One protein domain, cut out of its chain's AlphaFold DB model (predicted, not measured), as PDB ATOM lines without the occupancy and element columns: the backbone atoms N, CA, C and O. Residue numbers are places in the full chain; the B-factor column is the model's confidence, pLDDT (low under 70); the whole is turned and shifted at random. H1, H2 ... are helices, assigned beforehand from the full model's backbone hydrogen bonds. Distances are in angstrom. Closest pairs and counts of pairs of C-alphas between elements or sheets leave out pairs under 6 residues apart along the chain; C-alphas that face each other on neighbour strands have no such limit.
ATOM      1  N   PHE A 261     -26.564 -25.904  44.155       75.12
ATOM      2  CA  PHE A 261     -25.268 -26.027  44.834       75.12
ATOM      3  C   PHE A 261     -24.177 -26.587  43.904       75.12
ATOM      4  O   PHE A 261     -23.072 -26.051  43.848       75.12
ATOM      5  N   TRP A 262     -24.524 -27.593  43.095       77.06
ATOM      6  CA  TRP A 262     -23.621 -28.160  42.095       77.06
ATOM      7  C   TRP A 262     -23.292 -27.201  40.949       77.06
ATOM      8  O   TRP A 262     -22.149 -27.196  40.516       77.06
ATOM      9  N   GLN A 263     -24.228 -26.358  40.496       79.94
ATOM     10  CA  GLN A 263     -23.952 -25.334  39.474       79.94
ATOM     11  C   GLN A 263     -23.011 -24.247  40.009       79.94
ATOM     12  O   GLN A 263     -22.087 -23.845  39.310       79.94
ATOM     13  N   ARG A 264     -23.181 -23.817  41.269       81.75
ATOM     14  CA  ARG A 264     -22.243 -22.883  41.919       81.75
ATOM     15  C   ARG A 264     -20.841 -23.486  42.038       81.75
ATOM     16  O   ARG A 264     -19.859 -22.799  41.764       81.75
ATOM     17  N   ILE A 265     -20.742 -24.769  42.400       77.88
ATOM     18  CA  ILE A 265     -19.461 -25.488  42.448       77.88
ATOM     19  C   ILE A 265     -18.857 -25.625  41.051       77.88
ATOM     20  O   ILE A 265     -17.706 -25.245  40.879       77.88
ATOM     21  N   THR A 266     -19.587 -26.116  40.043       76.81
ATOM     22  CA  THR A 266     -19.019 -26.294  38.696       76.81
ATOM     23  C   THR A 266     -18.611 -24.968  38.077       76.81
ATOM     24  O   THR A 266     -17.524 -24.907  37.513       76.81
ATOM     25  N   ARG A 267     -19.392 -23.891  38.245       80.69
ATOM     26  CA  ARG A 267     -18.994 -22.535  37.837       80.69
ATOM     27  C   ARG A 267     -17.700 -22.096  38.488       80.69
ATOM     28  O   ARG A 267     -16.769 -21.726  37.783       80.69
ATOM     29  N   ARG A 268     -17.619 -22.171  39.818       81.75
ATOM     30  CA  ARG A 268     -16.424 -21.759  40.558       81.75
ATOM     31  C   ARG A 268     -15.204 -22.596  40.181       81.75
ATOM     32  O   ARG A 268     -14.157 -22.038  39.906       81.75
ATOM     33  N   VAL A 269     -15.350 -23.917  40.091       79.19
ATOM     34  CA  VAL A 269     -14.275 -24.841  39.694       79.19
ATOM     35  C   VAL A 269     -13.831 -24.594  38.248       79.19
ATOM     36  O   VAL A 269     -12.637 -24.625  37.974       79.19
ATOM     37  N   ILE A 270     -14.749 -24.306  37.321       77.06
ATOM     38  CA  ILE A 270     -14.412 -23.975  35.928       77.06
ATOM     39  C   ILE A 270     -13.724 -22.604  35.834       77.06
ATOM     40  O   ILE A 270     -12.722 -22.478  35.134       77.06
ATOM     41  N   ARG A 271     -14.197 -21.602  36.580       81.25
ATOM     42  CA  ARG A 271     -13.560 -20.284  36.690       81.25
ATOM     43  C   ARG A 271     -12.140 -20.404  37.257       81.25
ATOM     44  O   ARG A 271     -11.200 -19.926  36.633       81.25
ATOM     45  N   ASP A 272     -11.977 -21.134  38.361       76.12
ATOM     46  CA  ASP A 272     -10.708 -21.287  39.084       76.12
ATOM     47  C   ASP A 272      -9.696 -22.222  38.363       76.12
ATOM     48  O   ASP A 272      -8.490 -22.006  38.484       76.12
ATOM     49  N   LEU A 273     -10.128 -23.243  37.592       68.81
ATOM     50  CA  LEU A 273      -9.211 -24.118  36.819       68.81
ATOM     51  C   LEU A 273      -8.966 -23.695  35.364       68.81
ATOM     52  O   LEU A 273      -7.910 -24.047  34.824       68.81
ATOM     53  N   ILE A 274      -9.944 -23.060  34.711       65.12
ATOM     54  CA  ILE A 274      -9.969 -22.843  33.250       65.12
ATOM     55  C   ILE A 274      -9.943 -21.344  32.902       65.12
ATOM     56  O   ILE A 274      -9.524 -20.993  31.804       65.12
ATOM     57  N   GLY A 275     -10.325 -20.456  33.827       72.94
ATOM     58  CA  GLY A 275     -10.343 -19.008  33.588       72.94
ATOM     59  C   GLY A 275     -11.482 -18.546  32.675       72.94
ATOM     60  O   GLY A 275     -11.333 -17.544  31.988       72.94
ATOM     61  N   LEU A 276     -12.594 -19.289  32.630       74.75
ATOM     62  CA  LEU A 276     -13.790 -18.906  31.872       74.75
ATOM     63  C   LEU A 276     -14.707 -18.009  32.713       74.75
ATOM     64  O   LEU A 276     -15.088 -18.379  33.827       74.75
ATOM     65  N   ASP A 277     -15.080 -16.857  32.153       76.62
ATOM     66  CA  ASP A 277     -15.936 -15.859  32.800       76.62
ATOM     67  C   ASP A 277     -17.379 -16.347  32.970       76.62
ATOM     68  O   ASP A 277     -17.907 -17.074  32.123       76.62
ATOM     69  N   ASP A 278     -18.049 -15.903  34.040       79.12
ATOM     70  CA  ASP A 278     -19.404 -16.352  34.394       79.12
ATOM     71  C   ASP A 278     -20.424 -16.149  33.266       79.12
ATOM     72  O   ASP A 278     -21.260 -17.031  33.070       79.12
ATOM     73  N   ASP A 279     -20.323 -15.061  32.497       76.00
ATOM     74  CA  ASP A 279     -21.201 -14.778  31.354       76.00
ATOM     75  C   ASP A 279     -21.054 -15.844  30.256       76.00
ATOM     76  O   ASP A 279     -22.046 -16.348  29.721       76.00
ATOM     77  N   THR A 280     -19.816 -16.263  29.961       77.50
ATOM     78  CA  THR A 280     -19.556 -17.344  28.994       77.50
ATOM     79  C   THR A 280     -20.127 -18.665  29.495       77.50
ATOM     80  O   THR A 280     -20.706 -19.425  28.719       77.50
ATOM     81  N   LEU A 281     -20.051 -18.911  30.805       78.12
ATOM     82  CA  LEU A 281     -20.654 -20.078  31.435       78.12
ATOM     83  C   LEU A 281     -22.186 -20.003  31.411       78.12
ATOM     84  O   LEU A 281     -22.819 -21.032  31.203       78.12
ATOM     85  N   SER A 282     -22.797 -18.820  31.532       81.06
ATOM     86  CA  SER A 282     -24.258 -18.661  31.453       81.06
ATOM     87  C   SER A 282     -24.802 -18.929  30.051       81.06
ATOM     88  O   SER A 282     -25.838 -19.587  29.915       81.06
ATOM     89  N   VAL A 283     -24.040 -18.565  29.016       82.00
ATOM     90  CA  VAL A 283     -24.319 -18.965  27.629       82.00
ATOM     91  C   VAL A 283     -24.089 -20.473  27.421       82.00
ATOM     92  O   VAL A 283     -24.926 -21.143  26.818       82.00
ATOM     93  N   ILE A 284     -22.998 -21.047  27.946       75.25
ATOM     94  CA  ILE A 284     -22.664 -22.483  27.793       75.25
ATOM     95  C   ILE A 284     -23.656 -23.403  28.528       75.25
ATOM     96  O   ILE A 284     -23.971 -24.485  28.027       75.25
ATOM     97  N   PHE A 285     -24.156 -22.994  29.696       72.94
ATOM     98  CA  PHE A 285     -25.180 -23.720  30.451       72.94
ATOM     99  C   PHE A 285     -26.616 -23.398  29.994       72.94
ATOM    100  O   PHE A 285     -27.547 -24.066  30.441       72.94
ATOM    101  N   GLY A 286     -26.805 -22.440  29.077       67.00
ATOM    102  CA  GLY A 286     -28.107 -22.098  28.490       67.00
ATOM    103  C   GLY A 286     -29.079 -21.404  29.452       67.00
ATOM    104  O   GLY A 286     -30.285 -21.419  29.221       67.00
ATOM    105  N   GLU A 287     -28.564 -20.824  30.535       68.25
ATOM    106  CA  GLU A 287     -29.331 -20.084  31.549       68.25
ATOM    107  C   GLU A 287     -29.501 -18.599  31.184       68.25
ATOM    108  O   GLU A 287     -30.489 -17.989  31.588       68.25
ATOM    109  N   SER A 288     -28.601 -18.041  30.364       57.97
ATOM    110  CA  SER A 288     -28.826 -16.782  29.655       57.97
ATOM    111  C   SER A 288     -28.644 -16.971  28.147       57.97
ATOM    112  O   SER A 288     -27.621 -17.460  27.662       57.97
ATOM    113  N   LEU A 289     -29.652 -16.550  27.381       47.12
ATOM    114  CA  LEU A 289     -29.409 -16.082  26.021       47.12
ATOM    115  C   LEU A 289     -28.925 -14.626  26.113       47.12
ATOM    116  O   LEU A 289     -29.432 -13.883  26.956       47.12
ATOM    117  N   ASP A 323      -6.829 -29.611  22.456       57.19
ATOM    118  CA  ASP A 323      -6.425 -30.813  23.185       57.19
ATOM    119  C   ASP A 323      -5.533 -30.513  24.397       57.19
ATOM    120  O   ASP A 323      -5.685 -31.134  25.444       57.19
ATOM    121  N   THR A 324      -4.608 -29.557  24.277       65.44
ATOM    122  CA  THR A 324      -3.533 -29.347  25.258       65.44
ATOM    123  C   THR A 324      -3.989 -28.742  26.583       65.44
ATOM    124  O   THR A 324      -3.262 -28.869  27.573       65.44
ATOM    125  N   TRP A 325      -5.157 -28.095  26.633       72.69
ATOM    126  CA  TRP A 325      -5.769 -27.645  27.887       72.69
ATOM    127  C   TRP A 325      -6.782 -28.669  28.409       72.69
ATOM    128  O   TRP A 325      -6.808 -28.936  29.610       72.69
ATOM    129  N   GLN A 326      -7.534 -29.325  27.517       73.19
ATOM    130  CA  GLN A 326      -8.502 -30.368  27.876       73.19
ATOM    131  C   GLN A 326      -7.826 -31.582  28.528       73.19
ATOM    132  O   GLN A 326      -8.326 -32.105  29.526       73.19
ATOM    133  N   THR A 327      -6.655 -32.007  28.037       72.62
ATOM    134  CA  THR A 327      -5.883 -33.089  28.667       72.62
ATOM    135  C   THR A 327      -5.358 -32.695  30.044       72.62
ATOM    136  O   THR A 327      -5.465 -33.493  30.970       72.62
ATOM    137  N   LYS A 328      -4.863 -31.460  30.219       76.38
ATOM    138  CA  LYS A 328      -4.391 -30.945  31.522       76.38
ATOM    139  C   LYS A 328      -5.531 -30.782  32.530       76.38
ATOM    140  O   LYS A 328      -5.325 -30.994  33.722       76.38
ATOM    141  N   LEU A 329      -6.734 -30.429  32.069       76.31
ATOM    142  CA  LEU A 329      -7.938 -30.405  32.900       76.31
ATOM    143  C   LEU A 329      -8.293 -31.815  33.386       76.31
ATOM    144  O   LEU A 329      -8.462 -32.014  34.585       76.31
ATOM    145  N   LEU A 330      -8.367 -32.792  32.477       79.81
ATOM    146  CA  LEU A 330      -8.658 -34.185  32.832       79.81
ATOM    147  C   LEU A 330      -7.582 -34.787  33.744       79.81
ATOM    148  O   LEU A 330      -7.919 -35.522  34.667       79.81
ATOM    149  N   GLU A 331      -6.310 -34.445  33.535       80.50
ATOM    150  CA  GLU A 331      -5.201 -34.833  34.408       80.50
ATOM    151  C   GLU A 331      -5.366 -34.265  35.827       80.50
ATOM    152  O   GLU A 331      -5.322 -35.027  36.791       80.50
ATOM    153  N   ARG A 332      -5.634 -32.958  35.970       80.50
ATOM    154  CA  ARG A 332      -5.891 -32.322  37.276       80.50
ATOM    155  C   ARG A 332      -7.118 -32.911  37.971       80.50
ATOM    156  O   ARG A 332      -7.046 -33.258  39.142       80.50
ATOM    157  N   VAL A 333      -8.227 -33.084  37.250       79.81
ATOM    158  CA  VAL A 333      -9.455 -33.688  37.798       79.81
ATOM    159  C   VAL A 333      -9.218 -35.145  38.215       79.81
ATOM    160  O   VAL A 333      -9.717 -35.560  39.254       79.81
ATOM    161  N   ALA A 334      -8.421 -35.917  37.473       77.25
ATOM    162  CA  ALA A 334      -8.050 -37.276  37.866       77.25
ATOM    163  C   ALA A 334      -7.116 -37.310  39.091       77.25
ATOM    164  O   ALA A 334      -7.241 -38.212  39.918       77.25
ATOM    165  N   GLN A 335      -6.212 -36.335  39.234       79.19
ATOM    166  CA  GLN A 335      -5.358 -36.192  40.417       79.19
ATOM    167  C   GLN A 335      -6.187 -35.827  41.661       79.19
ATOM    168  O   GLN A 335      -6.063 -36.512  42.673       79.19
ATOM    169  N   GLU A 336      -7.089 -34.845  41.570       82.62
ATOM    170  CA  GLU A 336      -7.932 -34.423  42.703       82.62
ATOM    171  C   GLU A 336      -9.039 -35.429  43.058       82.62
ATOM    172  O   GLU A 336      -9.362 -35.621  44.228       82.62
ATOM    173  N   LEU A 337      -9.596 -36.155  42.083       78.88
ATOM    174  CA  LEU A 337     -10.453 -37.305  42.396       78.88
ATOM    175  C   LEU A 337      -9.640 -38.458  43.001       78.88
ATOM    176  O   LEU A 337     -10.153 -39.176  43.854       78.88
ATOM    177  N   GLY A 338      -8.370 -38.623  42.618       72.50
ATOM    178  CA  GLY A 338      -7.460 -39.599  43.217       72.50
ATOM    179  C   GLY A 338      -7.134 -39.299  44.683       72.50
ATOM    180  O   GLY A 338      -7.189 -40.204  45.517       72.50
ATOM    181  N   THR A 339      -6.844 -38.038  45.025       74.88
ATOM    182  CA  THR A 339      -6.624 -37.605  46.417       74.88
ATOM    183  C   THR A 339      -7.905 -37.724  47.241       74.88
ATOM    184  O   THR A 339      -7.860 -38.272  48.341       74.88
ATOM    185  N   LEU A 340      -9.049 -37.293  46.701       75.44
ATOM    186  CA  LEU A 340     -10.347 -37.329  47.379       75.44
ATOM    187  C   LEU A 340     -10.848 -38.767  47.611       75.44
ATOM    188  O   LEU A 340     -11.267 -39.093  48.719       75.44
ATOM    189  N   VAL A 341     -10.722 -39.667  46.627       70.69
ATOM    190  CA  VAL A 341     -11.023 -41.102  46.809       70.69
ATOM    191  C   VAL A 341     -10.099 -41.736  47.852       70.69
ATOM    192  O   VAL A 341     -10.572 -42.511  48.677       70.69
ATOM    193  N   ASN A 342      -8.811 -41.375  47.877       68.38
ATOM    194  CA  ASN A 342      -7.868 -41.872  48.883       68.38
ATOM    195  C   ASN A 342      -8.135 -41.318  50.302       68.38
ATOM    196  O   ASN A 342      -7.732 -41.944  51.278       68.38
TER     197      ASN A 342
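Overview. This is residues 261 to 289 and 323 to 342 of the 525 residues of the protein "C-x8-c-x5-c-x3-h type zinc finger protein" of Pyrenophora tritici-repentis (UniProt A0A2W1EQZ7). The longest helix, H3, stands at one side of a loose, flat group of three helices; H1 lies between it and short H2, and the far part of H3, residues 334 to 342, sticks out. The printed part has 49 residues, in chain order H1, H2, H3, with no named strand: all helix. It is loose, with a radius of gyration of the C-alphas of 12.5 A, and spans 39 by 28 by 14 A.

Arrangement. Start at H3, residues 323 to 342; it is close to but not clearly touching H1, residues 261 to 274, the closest C-alphas being those of Leu 273 and Leu 329, 7.5 A apart. They run opposite ways at a steep tilt of 54 degrees. With residues 267 to 271 alone, H1 only just touches H2, residues 278 to 284, with 3 pairs of C-alphas within 8 A; the closest, Arg 267 and Leu 281, are 7.1 A apart. Their lines are about perpendicular, at 75 degrees. H2 and H3 are apart. Every O i to N i+4 pair is within hydrogen-bond range in H1 and H2, and 15 of 16 in H3.

Along the chain. Find C-alpha 323 at (-6.425, -30.813, 23.185); H3 runs 28.0 A to C-alpha 342 at (-7.868, -41.872, 48.883). H1 begins at C-alpha 261, (-25.268, -26.027, 44.834), and runs 19.5 A; H2 measures 9.6 A.

Size, cuts and confidence. The C-alphas farthest apart, Leu 289 and Asn 342, are 40.6 A apart. Residues 290 to 322 are not printed, and C-alphas 289 and 323 are 27.4 A apart across the cut. The H1 to H2 link is tight. Mean pLDDT of the printed part is 74.7; residues 273 to 274, 286 to 289, 323 to 324 and 342 are under 70.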